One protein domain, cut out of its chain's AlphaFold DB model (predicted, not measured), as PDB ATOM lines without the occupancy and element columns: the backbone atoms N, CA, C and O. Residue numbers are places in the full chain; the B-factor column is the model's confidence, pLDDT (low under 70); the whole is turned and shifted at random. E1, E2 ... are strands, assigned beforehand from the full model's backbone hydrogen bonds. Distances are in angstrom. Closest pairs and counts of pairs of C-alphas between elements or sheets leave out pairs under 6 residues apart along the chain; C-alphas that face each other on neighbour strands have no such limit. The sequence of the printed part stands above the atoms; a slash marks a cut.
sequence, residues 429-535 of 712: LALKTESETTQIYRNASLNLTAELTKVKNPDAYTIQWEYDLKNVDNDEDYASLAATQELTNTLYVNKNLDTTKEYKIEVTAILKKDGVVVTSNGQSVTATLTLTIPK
ATOM      1  N   LEU A 429      14.595  -9.503   9.010       88.25
ATOM      2  CA  LEU A 429      15.489 -10.656   9.053       88.25
ATOM      3  C   LEU A 429      15.567 -11.289   7.665       88.25
ATOM      4  O   LEU A 429      14.541 -11.577   7.049       88.25
ATOM      5  N   ALA A 430      16.780 -11.549   7.191       89.19
ATOM      6  CA  ALA A 430      17.034 -12.259   5.943       89.19
ATOM      7  C   ALA A 430      17.939 -13.471   6.181       89.19
ATOM      8  O   ALA A 430      18.822 -13.439   7.033       89.19
ATOM      9  N   LEU A 431      17.745 -14.536   5.399       90.44
ATOM     10  CA  LEU A 431      18.623 -15.707   5.396       90.44
ATOM     11  C   LEU A 431      19.469 -15.744   4.131       90.44
ATOM     12  O   LEU A 431      18.943 -15.658   3.022       90.44
ATOM     13  N   LYS A 432      20.776 -15.934   4.303       88.50
ATOM     14  CA  LYS A 432      21.749 -16.039   3.216       88.50
ATOM     15  C   LYS A 432      22.635 -17.271   3.354       88.50
ATOM     16  O   LYS A 432      22.768 -17.862   4.425       88.50
ATOM     17  N   THR A 433      23.260 -17.633   2.239       86.44
ATOM     18  CA  THR A 433      24.281 -18.681   2.131       86.44
ATOM     19  C   THR A 433      25.544 -18.081   1.511       86.44
ATOM     20  O   THR A 433      25.463 -17.067   0.818       86.44
ATOM     21  N   GLU A 434      26.714 -18.698   1.711       75.38
ATOM     22  CA  GLU A 434      28.020 -18.161   1.261       75.38
ATOM     23  C   GLU A 434      28.137 -17.886  -0.256       75.38
ATOM     24  O   GLU A 434      29.075 -17.229  -0.700       75.38
ATOM     25  N   SER A 435      27.227 -18.404  -1.086       76.44
ATOM     26  CA  SER A 435      27.248 -18.219  -2.548       76.44
ATOM     27  C   SER A 435      25.850 -18.081  -3.158       76.44
ATOM     28  O   SER A 435      25.664 -18.427  -4.322       76.44
ATOM     29  N   GLU A 436      24.859 -17.661  -2.361       78.12
ATOM     30  CA  GLU A 436      23.438 -17.589  -2.762       78.12
ATOM     31  C   GLU A 436      22.917 -18.891  -3.404       78.12
ATOM     32  O   GLU A 436      22.021 -18.904  -4.251       78.12
ATOM     33  N   THR A 437      23.496 -20.028  -3.008       80.25
ATOM     34  CA  THR A 437      23.104 -21.328  -3.546       80.25
ATOM     35  C   THR A 437      21.696 -21.684  -3.087       80.25
ATOM     36  O   THR A 437      21.348 -21.550  -1.914       80.25
ATOM     37  N   THR A 438      20.904 -22.203  -4.020       83.12
ATOM     38  CA  THR A 438      19.578 -22.785  -3.774       83.12
ATOM     39  C   THR A 438      19.624 -24.315  -3.725       83.12
ATOM     40  O   THR A 438      18.588 -24.979  -3.633       83.12
ATOM     41  N   GLN A 439      20.822 -24.903  -3.807       83.62
ATOM     42  CA  GLN A 439      21.039 -26.348  -3.820       83.62
ATOM     43  C   GLN A 439      22.076 -26.778  -2.788       83.62
ATOM     44  O   GLN A 439      23.082 -26.104  -2.563       83.62
ATOM     45  N   ILE A 440      21.846 -27.954  -2.210       86.56
ATOM     46  CA  ILE A 440      22.775 -28.630  -1.306       86.56
ATOM     47  C   ILE A 440      22.801 -30.123  -1.637       86.56
ATOM     48  O   ILE A 440      21.783 -30.723  -1.979       86.56
ATOM     49  N   TYR A 441      23.982 -30.732  -1.593       80.88
ATOM     50  CA  TYR A 441      24.160 -32.136  -1.959       80.88
ATOM     51  C   TYR A 441      24.169 -33.048  -0.736       80.88
ATOM     52  O   TYR A 441      24.425 -32.626   0.390       80.88
ATOM     53  N   ARG A 442      23.905 -34.338  -0.960       76.50
ATOM     54  CA  ARG A 442      24.031 -35.349   0.097       76.50
ATOM     55  C   ARG A 442      25.457 -35.366   0.635       76.50
ATOM     56  O   ARG A 442      26.399 -35.257  -0.153       76.50
ATOM     57  N   ASN A 443      25.594 -35.570   1.946       75.12
ATOM     58  CA  ASN A 443      26.875 -35.572   2.656       75.12
ATOM     59  C   ASN A 443      27.630 -34.227   2.591       75.12
ATOM     60  O   ASN A 443      28.835 -34.182   2.837       75.12
ATOM     61  N   ALA A 444      26.938 -33.144   2.238       79.12
ATOM     62  CA  ALA A 444      27.480 -31.798   2.263       79.12
ATOM     63  C   ALA A 444      27.043 -31.064   3.533       79.12
ATOM     64  O   ALA A 444      26.042 -31.410   4.168       79.12
ATOM     65  N   SER A 445      27.792 -30.017   3.855       86.19
ATOM     66  CA  SER A 445      27.410 -29.006   4.830       86.19
ATOM     67  C   SER A 445      27.297 -27.653   4.141       86.19
ATOM     68  O   SER A 445      28.062 -27.380   3.213       86.19
ATOM     69  N   LEU A 446      26.381 -26.807   4.599       88.06
ATOM     70  CA  LEU A 446      26.199 -25.449   4.098       88.06
ATOM     71  C   LEU A 446      26.089 -24.476   5.263       88.06
ATOM     72  O   LEU A 446      25.278 -24.680   6.164       88.06
ATOM     73  N   ASN A 447      26.887 -23.414   5.219       90.56
ATOM     74  CA  ASN A 447      26.811 -22.340   6.196       90.56
ATOM     75  C   ASN A 447      25.665 -21.390   5.843       90.56
ATOM     76  O   ASN A 447      25.490 -20.989   4.687       90.56
ATOM     77  N   LEU A 448      24.884 -21.066   6.864       91.44
ATOM     78  CA  LEU A 448      23.737 -20.179   6.838       91.44
ATOM     79  C   LEU A 448      24.053 -18.957   7.692       91.44
ATOM     80  O   LEU A 448      24.566 -19.097   8.804       91.44
ATOM     81  N   THR A 449      23.687 -17.784   7.193       91.31
ATOM     82  CA  THR A 449      23.820 -16.519   7.914       91.31
ATOM     83  C   THR A 449      22.464 -15.835   7.950       91.31
ATOM     84  O   THR A 449      21.858 -15.597   6.906       91.31
ATOM     85  N   ALA A 450      21.991 -15.530   9.152       90.69
ATOM     86  CA  ALA A 450      20.855 -14.660   9.382       90.69
ATOM     87  C   ALA A 450      21.360 -13.217   9.491       90.69
ATOM     88  O   ALA A 450      22.183 -12.899  10.347       90.69
ATOM     89  N   GLU A 451      20.886 -12.345   8.609       87.31
ATOM     90  CA  GLU A 451      21.183 -10.918   8.640       87.31
ATOM     91  C   GLU A 451      19.988 -10.171   9.217       87.31
ATOM     92  O   GLU A 451      18.892 -10.206   8.655       87.31
ATOM     93  N   LEU A 452      20.216  -9.512  10.349       84.06
ATOM     94  CA  LEU A 452      19.244  -8.663  11.019       84.06
ATOM     95  C   LEU A 452      19.553  -7.204  10.687       84.06
ATOM     96  O   LEU A 452      20.660  -6.727  10.943       84.06
ATOM     97  N   THR A 453      18.582  -6.500  10.123       77.31
ATOM     98  CA  THR A 453      18.687  -5.080   9.775       77.31
ATOM     99  C   THR A 453      17.659  -4.264  10.559       77.31
ATOM    100  O   THR A 453      16.730  -4.812  11.158       77.31
ATOM    101  N   LYS A 454      17.844  -2.934  10.583       70.81
ATOM    102  CA  LYS A 454      16.935  -1.976  11.241       70.81
ATOM    103  C   LYS A 454      16.806  -2.188  12.765       70.81
ATOM    104  O   LYS A 454      15.708  -2.117  13.313       70.81
ATOM    105  N   VAL A 455      17.922  -2.462  13.464       70.88
ATOM    106  CA  VAL A 455      17.943  -2.676  14.929       70.88
ATOM    107  C   VAL A 455      19.190  -2.109  15.633       70.88
ATOM    108  O   VAL A 455      20.302  -2.209  15.120       70.88
ATOM    109  N   LYS A 456      18.996  -1.609  16.866       56.38
ATOM    110  CA  LYS A 456      19.985  -0.910  17.717       56.38
ATOM    111  C   LYS A 456      21.128  -1.757  18.285       56.38
ATOM    112  O   LYS A 456      22.135  -1.216  18.726       56.38
ATOM    113  N   ASN A 457      21.013  -3.080  18.267       65.12
ATOM    114  CA  ASN A 457      22.092  -3.969  18.694       65.12
ATOM    115  C   ASN A 457      21.799  -5.397  18.216       65.12
ATOM    116  O   ASN A 457      21.130  -6.134  18.944       65.12
ATOM    117  N   PRO A 458      22.253  -5.799  17.017       70.56
ATOM    118  CA  PRO A 458      21.985  -7.137  16.498       70.56
ATOM    119  C   PRO A 458      22.481  -8.250  17.430       70.56
ATOM    120  O   PRO A 458      21.834  -9.288  17.542       70.56
ATOM    121  N   ASP A 459      23.565  -7.993  18.169       72.69
ATOM    122  CA  ASP A 459      24.200  -8.957  19.073       72.69
ATOM    123  C   ASP A 459      23.388  -9.225  20.354       72.69
ATOM    124  O   ASP A 459      23.658 -10.186  21.073       72.69
ATOM    125  N   ALA A 460      22.377  -8.400  20.659       77.44
ATOM    126  CA  ALA A 460      21.449  -8.642  21.770       77.44
ATOM    127  C   ALA A 460      20.369  -9.689  21.441       77.44
ATOM    128  O   ALA A 460      19.575 -10.055  22.312       77.44
ATOM    129  N   TYR A 461      20.309 -10.139  20.189       86.25
ATOM    130  CA  TYR A 461      19.311 -11.079  19.707       86.25
ATOM    131  C   TYR A 461      19.934 -12.447  19.452       86.25
ATOM    132  O   TYR A 461      21.124 -12.605  19.200       86.25
ATOM    133  N   THR A 462      19.082 -13.457  19.513       89.88
ATOM    134  CA  THR A 462      19.425 -14.852  19.249       89.88
ATOM    135  C   THR A 462      18.502 -15.396  18.173       89.88
ATOM    136  O   THR A 462      17.395 -14.889  17.980       89.88
ATOM    137  N   ILE A 463      18.938 -16.434  17.470       93.12
ATOM    138  CA  ILE A 463      18.119 -17.108  16.464       93.12
ATOM    139  C   ILE A 463      17.722 -18.488  16.974       93.12
ATOM    140  O   ILE A 463      18.563 -19.281  17.392       93.12
ATOM    141  N   GLN A 464      16.429 -18.795  16.895       93.94
ATOM    142  CA  GLN A 464      15.956 -20.172  16.921       93.94
ATOM    143  C   GLN A 464      15.902 -20.689  15.485       93.94
ATOM    144  O   GLN A 464      15.140 -20.185  14.659       93.94
ATOM    145  N   TRP A 465      16.742 -21.679  15.205       92.69
ATOM    146  CA  TRP A 465      16.848 -22.315  13.902       92.69
ATOM    147  C   TRP A 465      15.967 -23.561  13.834       92.69
ATOM    148  O   TRP A 465      16.071 -24.446  14.682       92.69
ATOM    149  N   GLU A 466      15.142 -23.647  12.798       90.75
ATOM    150  CA  GLU A 466      14.278 -24.791  12.512       90.75
ATOM    151  C   GLU A 466      14.470 -25.235  11.063       90.75
ATOM    152  O   GLU A 466      14.803 -24.428  10.192       90.75
ATOM    153  N   TYR A 467      14.261 -26.519  10.783       89.88
ATOM    154  CA  TYR A 467      14.184 -27.017   9.415       89.88
ATOM    155  C   TYR A 467      13.041 -28.011   9.265       89.88
ATOM    156  O   TYR A 467      12.702 -28.726  10.205       89.88
ATOM    157  N   ASP A 468      12.496 -28.078   8.058       85.56
ATOM    158  CA  ASP A 468      11.520 -29.084   7.660       85.56
ATOM    159  C   ASP A 468      11.927 -29.703   6.318       85.56
ATOM    160  O   ASP A 468      12.248 -28.997   5.355       85.56
ATOM    161  N   LEU A 469      11.948 -31.034   6.253       80.38
ATOM    162  CA  LEU A 469      12.330 -31.786   5.064       80.38
ATOM    163  C   LEU A 469      11.077 -32.355   4.395       80.38
ATOM    164  O   LEU A 469      10.443 -33.288   4.879       80.38
ATOM    165  N   LYS A 470      10.733 -31.822   3.223       78.38
ATOM    166  CA  LYS A 470       9.561 -32.260   2.458       78.38
ATOM    167  C   LYS A 470       9.858 -33.545   1.672       78.38
ATOM    168  O   LYS A 470      10.979 -33.751   1.201       78.38
ATOM    169  N   ASN A 471       8.812 -34.344   1.427       66.88
ATOM    170  CA  ASN A 471       8.824 -35.621   0.682       66.88
ATOM    171  C   ASN A 471       9.522 -36.796   1.391       66.88
ATOM    172  O   ASN A 471      10.133 -37.643   0.732       66.88
ATOM    173  N   VAL A 472       9.419 -36.862   2.717       66.06
ATOM    174  CA  VAL A 472       9.945 -37.967   3.523       66.06
ATOM    175  C   VAL A 472       8.796 -38.679   4.229       66.06
ATOM    176  O   VAL A 472       7.922 -38.029   4.793       66.06
ATOM    177  N   ASP A 473       8.793 -40.012   4.173       60.28
ATOM    178  CA  ASP A 473       7.715 -40.840   4.726       60.28
ATOM    179  C   ASP A 473       7.881 -41.123   6.236       60.28
ATOM    180  O   ASP A 473       6.917 -41.546   6.861       60.28
ATOM    181  N   ASN A 474       9.068 -40.893   6.826       58.38
ATOM    182  CA  ASN A 474       9.372 -41.077   8.256       58.38
ATOM    183  C   ASN A 474      10.495 -40.136   8.732       58.38
ATOM    184  O   ASN A 474      11.372 -39.780   7.959       58.38
ATOM    185  N   ASP A 475      10.493 -39.777  10.011       50.00
ATOM    186  CA  ASP A 475      11.341 -38.751  10.643       50.00
ATOM    187  C   ASP A 475      12.693 -39.311  11.151       50.00
ATOM    188  O   ASP A 475      13.042 -39.196  12.323       50.00
ATOM    189  N   GLU A 476      13.433 -40.037  10.304       56.00
ATOM    190  CA  GLU A 476      14.804 -40.465  10.639       56.00
ATOM    191  C   GLU A 476      15.813 -39.362  10.265       56.00
ATOM    192  O   GLU A 476      15.573 -38.618   9.324       56.00
ATOM    193  N   ASP A 477      16.939 -39.237  10.983       60.53
ATOM    194  CA  ASP A 477      17.947 -38.155  10.879       60.53
ATOM    195  C   ASP A 477      18.478 -37.880   9.444       60.53
ATOM    196  O   ASP A 477      19.596 -38.257   9.083       60.53
ATOM    197  N   TYR A 478      17.704 -37.219   8.581       72.62
ATOM    198  CA  TYR A 478      18.040 -37.008   7.165       72.62
ATOM    199  C   TYR A 478      18.779 -35.698   6.888       72.62
ATOM    200  O   TYR A 478      19.529 -35.595   5.911       72.62
ATOM    201  N   ALA A 479      18.598 -34.714   7.753       78.19
ATOM    202  CA  ALA A 479      19.368 -33.483   7.814       78.19
ATOM    203  C   ALA A 479      19.470 -33.063   9.282       78.19
ATOM    204  O   ALA A 479      18.700 -33.548  10.104       78.19
ATOM    205  N   SER A 480      20.418 -32.200   9.618       83.44
ATOM    206  CA  SER A 480      20.522 -31.629  10.958       83.44
ATOM    207  C   SER A 480      21.112 -30.225  10.911       83.44
ATOM    208  O   SER A 480      21.870 -29.879  10.004       83.44
ATOM    209  N   LEU A 481      20.759 -29.414  11.904       86.56
ATOM    210  CA  LEU A 481      21.379 -28.119  12.179       86.56
ATOM    211  C   LEU A 481      22.239 -28.237  13.437       86.56
ATOM    212  O   LEU A 481      21.953 -29.052  14.320       86.56
ATOM    213  N   ALA A 482      23.289 -27.423  13.543       84.25
ATOM    214  CA  ALA A 482      24.034 -27.335  14.790       84.25
ATOM    215  C   ALA A 482      23.148 -26.710  15.884       84.25
ATOM    216  O   ALA A 482      22.369 -25.787  15.628       84.25
ATOM    217  N   ALA A 483      23.278 -27.205  17.118       83.19
ATOM    218  CA  ALA A 483      22.592 -26.649  18.280       83.19
ATOM    219  C   ALA A 483      23.265 -25.333  18.702       83.19
ATOM    220  O   ALA A 483      24.141 -25.317  19.566       83.19
ATOM    221  N   THR A 484      22.880 -24.237  18.051       86.06
ATOM    222  CA  THR A 484      23.378 -22.883  18.308       86.06
ATOM    223  C   THR A 484      22.229 -21.877  18.324       86.06
ATOM    224  O   THR A 484      21.178 -22.106  17.726       86.06
ATOM    225  N   GLN A 485      22.445 -20.773  19.033       84.75
ATOM    226  CA  GLN A 485      21.556 -19.610  19.083       84.75
ATOM    227  C   GLN A 485      22.157 -18.388  18.370       84.75
ATOM    228  O   GLN A 485      21.589 -17.297  18.415       84.75
ATOM    229  N   GLU A 486      23.313 -18.561  17.727       87.06
ATOM    230  CA  GLU A 486      24.018 -17.510  16.996       87.06
ATOM    231  C   GLU A 486      23.336 -17.178  15.656       87.06
ATOM    232  O   GLU A 486      22.557 -17.963  15.104       87.06
ATOM    233  N   LEU A 487      23.685 -16.013  15.096       85.38
ATOM    234  CA  LEU A 487      23.247 -15.551  13.769       85.38
ATOM    235  C   LEU A 487      23.795 -16.407  12.616       85.38
ATOM    236  O   LEU A 487      23.362 -16.255  11.477       85.38
ATOM    237  N   THR A 488      24.730 -17.319  12.889       89.94
ATOM    238  CA  THR A 488      25.238 -18.278  11.904       89.94
ATOM    239  C   THR A 488      24.962 -19.706  12.346       89.94
ATOM    240  O   THR A 488      24.988 -20.015  13.537       89.94
ATOM    241  N   ASN A 489      24.688 -20.585  11.386       93.00
ATOM    242  CA  ASN A 489      24.493 -22.011  11.631       93.00
ATOM    243  C   ASN A 489      24.999 -22.824  10.434       93.00
ATOM    244  O   ASN A 489      25.162 -22.300   9.334       93.00
ATOM    245  N   THR A 490      25.234 -24.116  10.627       89.44
ATOM    246  CA  THR A 490      25.626 -25.037   9.563       89.44
ATOM    247  C   THR A 490      24.560 -26.112   9.407       89.44
ATOM    248  O   THR A 490      24.267 -26.862  10.337       89.44
ATOM    249  N   LEU A 491      23.999 -26.197   8.202       90.12
ATOM    250  CA  LEU A 491      23.093 -27.261   7.793       90.12
ATOM    251  C   LEU A 491      23.893 -28.453   7.272       90.12
ATOM    252  O   LEU A 491      24.686 -28.303   6.344       90.12
ATOM    253  N   TYR A 492      23.636 -29.639   7.812       86.81
ATOM    254  CA  TYR A 492      24.230 -30.902   7.386       86.81
ATOM    255  C   TYR A 492      23.181 -31.792   6.729       86.81
ATOM    256  O   TYR A 492      22.106 -32.007   7.281       86.81
ATOM    257  N   VAL A 493      23.502 -32.356   5.562       85.06
ATOM    258  CA  VAL A 493      22.607 -33.282   4.849       85.06
ATOM    259  C   VAL A 493      23.157 -34.697   4.922       85.06
ATOM    260  O   VAL A 493      24.290 -34.963   4.513       85.06
ATOM    261  N   ASN A 494      22.340 -35.642   5.388       77.62
ATOM    262  CA  ASN A 494      22.765 -37.023   5.562       77.62
ATOM    263  C   ASN A 494      23.098 -37.682   4.208       77.62
ATOM    264  O   ASN A 494      22.360 -37.594   3.223       77.62
ATOM    265  N   LYS A 495      24.213 -38.417   4.171       69.69
ATOM    266  CA  LYS A 495      24.636 -39.245   3.030       69.69
ATOM    267  C   LYS A 495      23.657 -40.380   2.694       69.69
ATOM    268  O   LYS A 495      23.733 -40.967   1.615       69.69
ATOM    269  N   ASN A 496      22.794 -40.756   3.637       69.56
ATOM    270  CA  ASN A 496      21.945 -41.937   3.544       69.56
ATOM    271  C   ASN A 496      20.588 -41.700   2.877       69.56
ATOM    272  O   ASN A 496      19.910 -42.685   2.594       69.56
ATOM    273  N   LEU A 497      20.245 -40.455   2.540       70.00
ATOM    274  CA  LEU A 497      19.051 -40.124   1.759       70.00
ATOM    275  C   LEU A 497      18.946 -40.968   0.483       70.00
ATOM    276  O   LEU A 497      19.931 -41.098  -0.249       70.00
ATOM    277  N   ASP A 498      17.744 -41.481   0.187       68.44
ATOM    278  CA  ASP A 498      17.473 -42.236  -1.045       68.44
ATOM    279  C   ASP A 498      17.958 -41.434  -2.258       68.44
ATOM    280  O   ASP A 498      17.574 -40.281  -2.478       68.44
ATOM    281  N   THR A 499      18.866 -42.037  -3.019       65.50
ATOM    282  CA  THR A 499      19.573 -41.400  -4.128       65.50
ATOM    283  C   THR A 499      18.704 -41.255  -5.374       65.50
ATOM    284  O   THR A 499      19.067 -40.502  -6.276       65.50
ATOM    285  N   THR A 500      17.560 -41.942  -5.427       62.62
ATOM    286  CA  THR A 500      16.627 -41.920  -6.562       62.62
ATOM    287  C   THR A 500      15.638 -40.751  -6.509       62.62
ATOM    288  O   THR A 500      15.109 -40.350  -7.549       62.62
ATOM    289  N   LYS A 501      15.429 -40.172  -5.320       70.69
ATOM    290  CA  LYS A 501      14.466 -39.093  -5.062       70.69
ATOM    291  C   LYS A 501      15.134 -37.715  -4.981       70.69
ATOM    292  O   LYS A 501      16.327 -37.587  -4.692       70.69
ATOM    293  N   GLU A 502      14.339 -36.685  -5.241       81.00
ATOM    294  CA  GLU A 502      14.669 -35.279  -4.989       81.00
ATOM    295  C   GLU A 502      13.931 -34.805  -3.729       81.00
ATOM    296  O   GLU A 502      12.764 -35.151  -3.537       81.00
ATOM    297  N   TYR A 503      14.603 -34.010  -2.894       85.12
ATOM    298  CA  TYR A 503      14.050 -33.479  -1.643       85.12
ATOM    299  C   TYR A 503      14.137 -31.955  -1.604       85.12
ATOM    300  O   TYR A 503      15.009 -31.359  -2.242       85.12
ATOM    301  N   LYS A 504      13.257 -31.328  -0.819       89.19
ATOM    302  CA  LYS A 504      13.317 -29.898  -0.493       89.19
ATOM    303  C   LYS A 504      13.428 -29.733   1.011       89.19
ATOM    304  O   LYS A 504      12.653 -30.349   1.736       89.19
ATOM    305  N   ILE A 505      14.361 -28.903   1.452       89.19
ATOM    306  CA  ILE A 505      14.503 -28.523   2.854       89.19
ATOM    307  C   ILE A 505      14.159 -27.045   3.004       89.19
ATOM    308  O   ILE A 505      14.688 -26.206   2.275       89.19
ATOM    309  N   GLU A 506      13.243 -26.739   3.911       91.00
ATOM    310  CA  GLU A 506      12.866 -25.379   4.290       91.00
ATOM    311  C   GLU A 506      13.524 -25.072   5.627       91.00
ATOM    312  O   GLU A 506      13.201 -25.698   6.629       91.00
ATOM    313  N   VAL A 507      14.472 -24.139   5.639       91.88
ATOM    314  CA  VAL A 507      15.126 -23.675   6.864       91.88
ATOM    315  C   VAL A 507      14.482 -22.367   7.286       91.88
ATOM    316  O   VAL A 507      14.393 -21.446   6.476       91.88
ATOM    317  N   THR A 508      14.058 -22.277   8.542       92.94
ATOM    318  CA  THR A 508      13.441 -21.085   9.124       92.94
ATOM    319  C   THR A 508      14.297 -20.566  10.273       92.94
ATOM    320  O   THR A 508      14.675 -21.316  11.171       92.94
ATOM    321  N   ALA A 509      14.602 -19.273  10.245       93.88
ATOM    322  CA  ALA A 509      15.210 -18.550  11.351       93.88
ATOM    323  C   ALA A 509      14.148 -17.686  12.026       93.88
ATOM    324  O   ALA A 509      13.468 -16.896  11.367       93.88
ATOM    325  N   ILE A 510      14.017 -17.842  13.340       92.69
ATOM    326  CA  ILE A 510      13.061 -17.115  14.172       92.69
ATOM    327  C   ILE A 510      13.848 -16.224  15.126       92.69
ATOM    328  O   ILE A 510      14.648 -16.722  15.922       92.69
ATOM    329  N   LEU A 511      13.616 -14.913  15.059       91.19
ATOM    330  CA  LEU A 511      14.310 -13.956  15.911       91.19
ATOM    331  C   LEU A 511      13.796 -14.027  17.352       91.19
ATOM    332  O   LEU A 511      12.587 -13.978  17.605       91.19
ATOM    333  N   LYS A 512      14.723 -14.101  18.309       89.12
ATOM    334  CA  LYS A 512      14.433 -14.118  19.740       89.12
ATOM    335  C   LYS A 512      15.240 -13.090  20.516       89.12
ATOM    336  O   LYS A 512      16.412 -12.857  20.237       89.12
ATOM    337  N   LYS A 513      14.623 -12.549  21.564       85.50
ATOM    338  CA  LYS A 513      15.269 -11.724  22.587       85.50
ATOM    339  C   LYS A 513      14.937 -12.308  23.952       85.50
ATOM    340  O   LYS A 513      13.771 -12.579  24.229       85.50
ATOM    341  N   ASP A 514      15.958 -12.587  24.759       82.75
ATOM    342  CA  ASP A 514      15.809 -13.215  26.083       82.75
ATOM    343  C   ASP A 514      14.932 -14.492  26.070       82.75
ATOM    344  O   ASP A 514      14.197 -14.792  27.008       82.75
ATOM    345  N   GLY A 515      14.980 -15.252  24.968       82.25
ATOM    346  CA  GLY A 515      14.207 -16.485  24.768       82.25
ATOM    347  C   GLY A 515      12.775 -16.311  24.234       82.25
ATOM    348  O   GLY A 515      12.141 -17.315  23.886       82.25
ATOM    349  N   VAL A 516      12.280 -15.077  24.099       84.44
ATOM    350  CA  VAL A 516      10.937 -14.742  23.589       84.44
ATOM    351  C   VAL A 516      11.002 -14.371  22.105       84.44
ATOM    352  O   VAL A 516      11.956 -13.729  21.674       84.44
ATOM    353  N   VAL A 517      10.004 -14.788  21.315       86.81
ATOM    354  CA  VAL A 517       9.904 -14.446  19.882       86.81
ATOM    355  C   VAL A 517       9.652 -12.950  19.725       86.81
ATOM    356  O   VAL A 517       8.738 -12.410  20.344       86.81
ATOM    357  N   VAL A 518      10.459 -12.298  18.891       83.50
ATOM    358  CA  VAL A 518      10.312 -10.874  18.573       83.50
ATOM    359  C   VAL A 518       9.225 -10.703  17.518       83.50
ATOM    360  O   VAL A 518       9.190 -11.439  16.529       83.50
ATOM    361  N   THR A 519       8.352  -9.720  17.716       78.62
ATOM    362  CA  THR A 519       7.318  -9.343  16.751       78.62
ATOM    363  C   THR A 519       7.564  -7.937  16.233       78.62
ATOM    364  O   THR A 519       7.884  -7.062  17.022       78.62
ATOM    365  N   SER A 520       7.363  -7.724  14.939       72.31
ATOM    366  CA  SER A 520       7.360  -6.419  14.279       72.31
ATOM    367  C   SER A 520       6.016  -6.265  13.567       72.31
ATOM    368  O   SER A 520       5.559  -7.204  12.908       72.31
ATOM    369  N   ASN A 521       5.321  -5.140  13.760       68.25
ATOM    370  CA  ASN A 521       3.972  -4.903  13.217       68.25
ATOM    371  C   ASN A 521       2.951  -6.023  13.525       68.25
ATOM    372  O   ASN A 521       2.094  -6.365  12.710       68.25
ATOM    373  N   GLY A 522       3.054  -6.633  14.712       69.06
ATOM    374  CA  GLY A 522       2.175  -7.727  15.142       69.06
ATOM    375  C   GLY A 522       2.455  -9.087  14.486       69.06
ATOM    376  O   GLY A 522       1.701 -10.033  14.720       69.06
ATOM    377  N   GLN A 523       3.527  -9.218  13.699       79.75
ATOM    378  CA  GLN A 523       3.970 -10.480  13.099       79.75
ATOM    379  C   GLN A 523       5.333 -10.898  13.652       79.75
ATOM    380  O   GLN A 523       6.191 -10.058  13.899       79.75
ATOM    381  N   SER A 524       5.555 -12.199  13.844       85.88
ATOM    382  CA  SER A 524       6.868 -12.718  14.244       85.88
ATOM    383  C   SER A 524       7.929 -12.380  13.197       85.88
ATOM    384  O   SER A 524       7.714 -12.600  12.006       85.88
ATOM    385  N   VAL A 525       9.091 -11.896  13.638       87.31
ATOM    386  CA  VAL A 525      10.222 -11.609  12.747       87.31
ATOM    387  C   VAL A 525      10.910 -12.927  12.385       87.31
ATOM    388  O   VAL A 525      11.675 -13.491  13.175       87.31
ATOM    389  N   THR A 526      10.598 -13.450  11.199       92.12
ATOM    390  CA  THR A 526      11.092 -14.744  10.708       92.12
ATOM    391  C   THR A 526      11.588 -14.656   9.272       92.12
ATOM    392  O   THR A 526      11.021 -13.917   8.470       92.12
ATOM    393  N   ALA A 527      12.577 -15.476   8.927       92.69
ATOM    394  CA  ALA A 527      13.082 -15.626   7.566       92.69
ATOM    395  C   ALA A 527      13.116 -17.106   7.173       92.69
ATOM    396  O   ALA A 527      13.484 -17.947   7.992       92.69
ATOM    397  N   THR A 528      12.779 -17.423   5.920       91.75
ATOM    398  CA  THR A 528      12.756 -18.804   5.412       91.75
ATOM    399  C   THR A 528      13.578 -18.930   4.133       91.75
ATOM    400  O   THR A 528      13.486 -18.094   3.236       91.75
ATOM    401  N   LEU A 529      14.367 -20.002   4.035       92.06
ATOM    402  CA  LEU A 529      15.168 -20.371   2.871       92.06
ATOM    403  C   LEU A 529      14.823 -21.797   2.431       92.06
ATOM    404  O   LEU A 529      14.933 -22.737   3.215       92.06
ATOM    405  N   THR A 530      14.471 -21.978   1.158       91.19
ATOM    406  CA  THR A 530      14.221 -23.305   0.578       91.19
ATOM    407  C   THR A 530      15.424 -23.773  -0.239       91.19
ATOM    408  O   THR A 530      15.801 -23.130  -1.219       91.19
ATOM    409  N   LEU A 531      15.993 -24.928   0.110       90.38
ATOM    410  CA  LEU A 531      17.085 -25.565  -0.628       90.38
ATOM    411  C   LEU A 531      16.618 -26.871  -1.276       90.38
ATOM    412  O   LEU A 531      15.823 -27.622  -0.710       90.38
ATOM    413  N   THR A 532      17.149 -27.167  -2.460       88.75
ATOM    414  CA  THR A 532      16.864 -28.413  -3.187       88.75
ATOM    415  C   THR A 532      18.019 -29.399  -3.059       88.75
ATOM    416  O   THR A 532      19.172 -29.059  -3.333       88.75
ATOM    417  N   ILE A 533      17.696 -30.644  -2.704       85.81
ATOM    418  CA  ILE A 533      18.613 -31.785  -2.725       85.81
ATOM    419  C   ILE A 533      18.287 -32.614  -3.976       85.81
ATOM    420  O   ILE A 533      17.329 -33.396  -3.960       85.81
ATOM    421  N   PRO A 534      19.050 -32.469  -5.074       78.06
ATOM    422  CA  PRO A 534      18.749 -33.147  -6.333       78.06
ATOM    423  C   PRO A 534      18.969 -34.655  -6.218       78.06
ATOM    424  O   PRO A 534      19.789 -35.097  -5.420       78.06
ATOM    425  N   LYS A 535      18.310 -35.469  -7.048       74.75
ATOM    426  CA  LYS A 535      18.639 -36.905  -7.172       74.75
ATOM    427  C   LYS A 535      20.086 -37.133  -7.631       74.75
ATOM    428  O   LYS A 535      20.647 -36.307  -8.351       74.75
TER     429      LYS A 535
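What this domain is: This is residues 429 to 535 of the 712 residues of the protein "Type II secretion system protein" of Lachnotalea glycerini (UniProt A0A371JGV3). Two strongly twisted sheets lie face to face as an elongated sandwich, E1, E2, E5 and E4 on one side and E3, E6 and E7 on the other. The four-strand sheet is curled, and its edge strands E1 and E4 come close to E7 and E3, the edge strands of the three-strand sheet, with loops at both ends of the long axis. The printed part has 107 residues with no named helix and seven named strands, E1 to E7 along the chain; the sheets run E1 - E2 - E5 - E4 and E3 - E6 - E7, both all antiparallel. The class is all strand, with 51 of the 107 residues, under half, in named elements. The whole is compact, with a radius of gyration of the C-alphas of 14.7 A, and spans 47 by 28 by 23 A.

Where its parts are: E1, residues 429 to 433, begins with C-alpha 429 at (15.489, -10.656, 9.053) and is 13.8 A long. E2, residues 445 to 453, is 25.9 A long, and E3, residues 462 to 470, 26.1 A. E4, residues 479 to 481, measures 7.2 A and E5, residues 488 to 493, 16.8 A. E6, residues 503 to 513, is the longest strand at 32.6 A. E7, residues 526 to 533, is 23.0 A long and ends with C-alpha 533 at (18.613, -31.785, -2.725).

How they stand to each other: E1 and E2 form a hairpin, with N 430 and O 451 2.9 A apart, within hydrogen-bond range. E2 and E5 are antiparallel at 149 degrees, with N 448 and O 489 2.8 A apart. E4 and E5 form a hairpin, with N 492 and O 480 2.8 A apart. In the other sheet, E3 and E6 are antiparallel at 161 degrees, with N 466 and O 508 2.9 A apart. E6 and E7 form a hairpin, with N 507 and O 529 2.8 A apart. The sheets make a sandwich, two sheets face to face, their best planes 42 degrees apart and the strands of the one at 24 degrees to those of the other. The closest C-alphas of E1 and E7, those of Ala 430 and Ala 527, are 5.4 A apart. Those of E3 and E4, Trp 465 and Leu 481, are 7.6 A apart. E1 and E4 are apart, as are E5 and E7.

The domain as a whole: The C-alphas farthest apart, those of Lys 456 and Thr 500, are 47.8 A from each other. The printed part has no cut. The links E1 to E2 and E6 to E7 are long; in the second, residues 519 to 520 pair antiparallel with residues 523 to 524. The mean pLDDT of the printed part is 81.5, and 16 residues are under 70, among them residues 471 to 477.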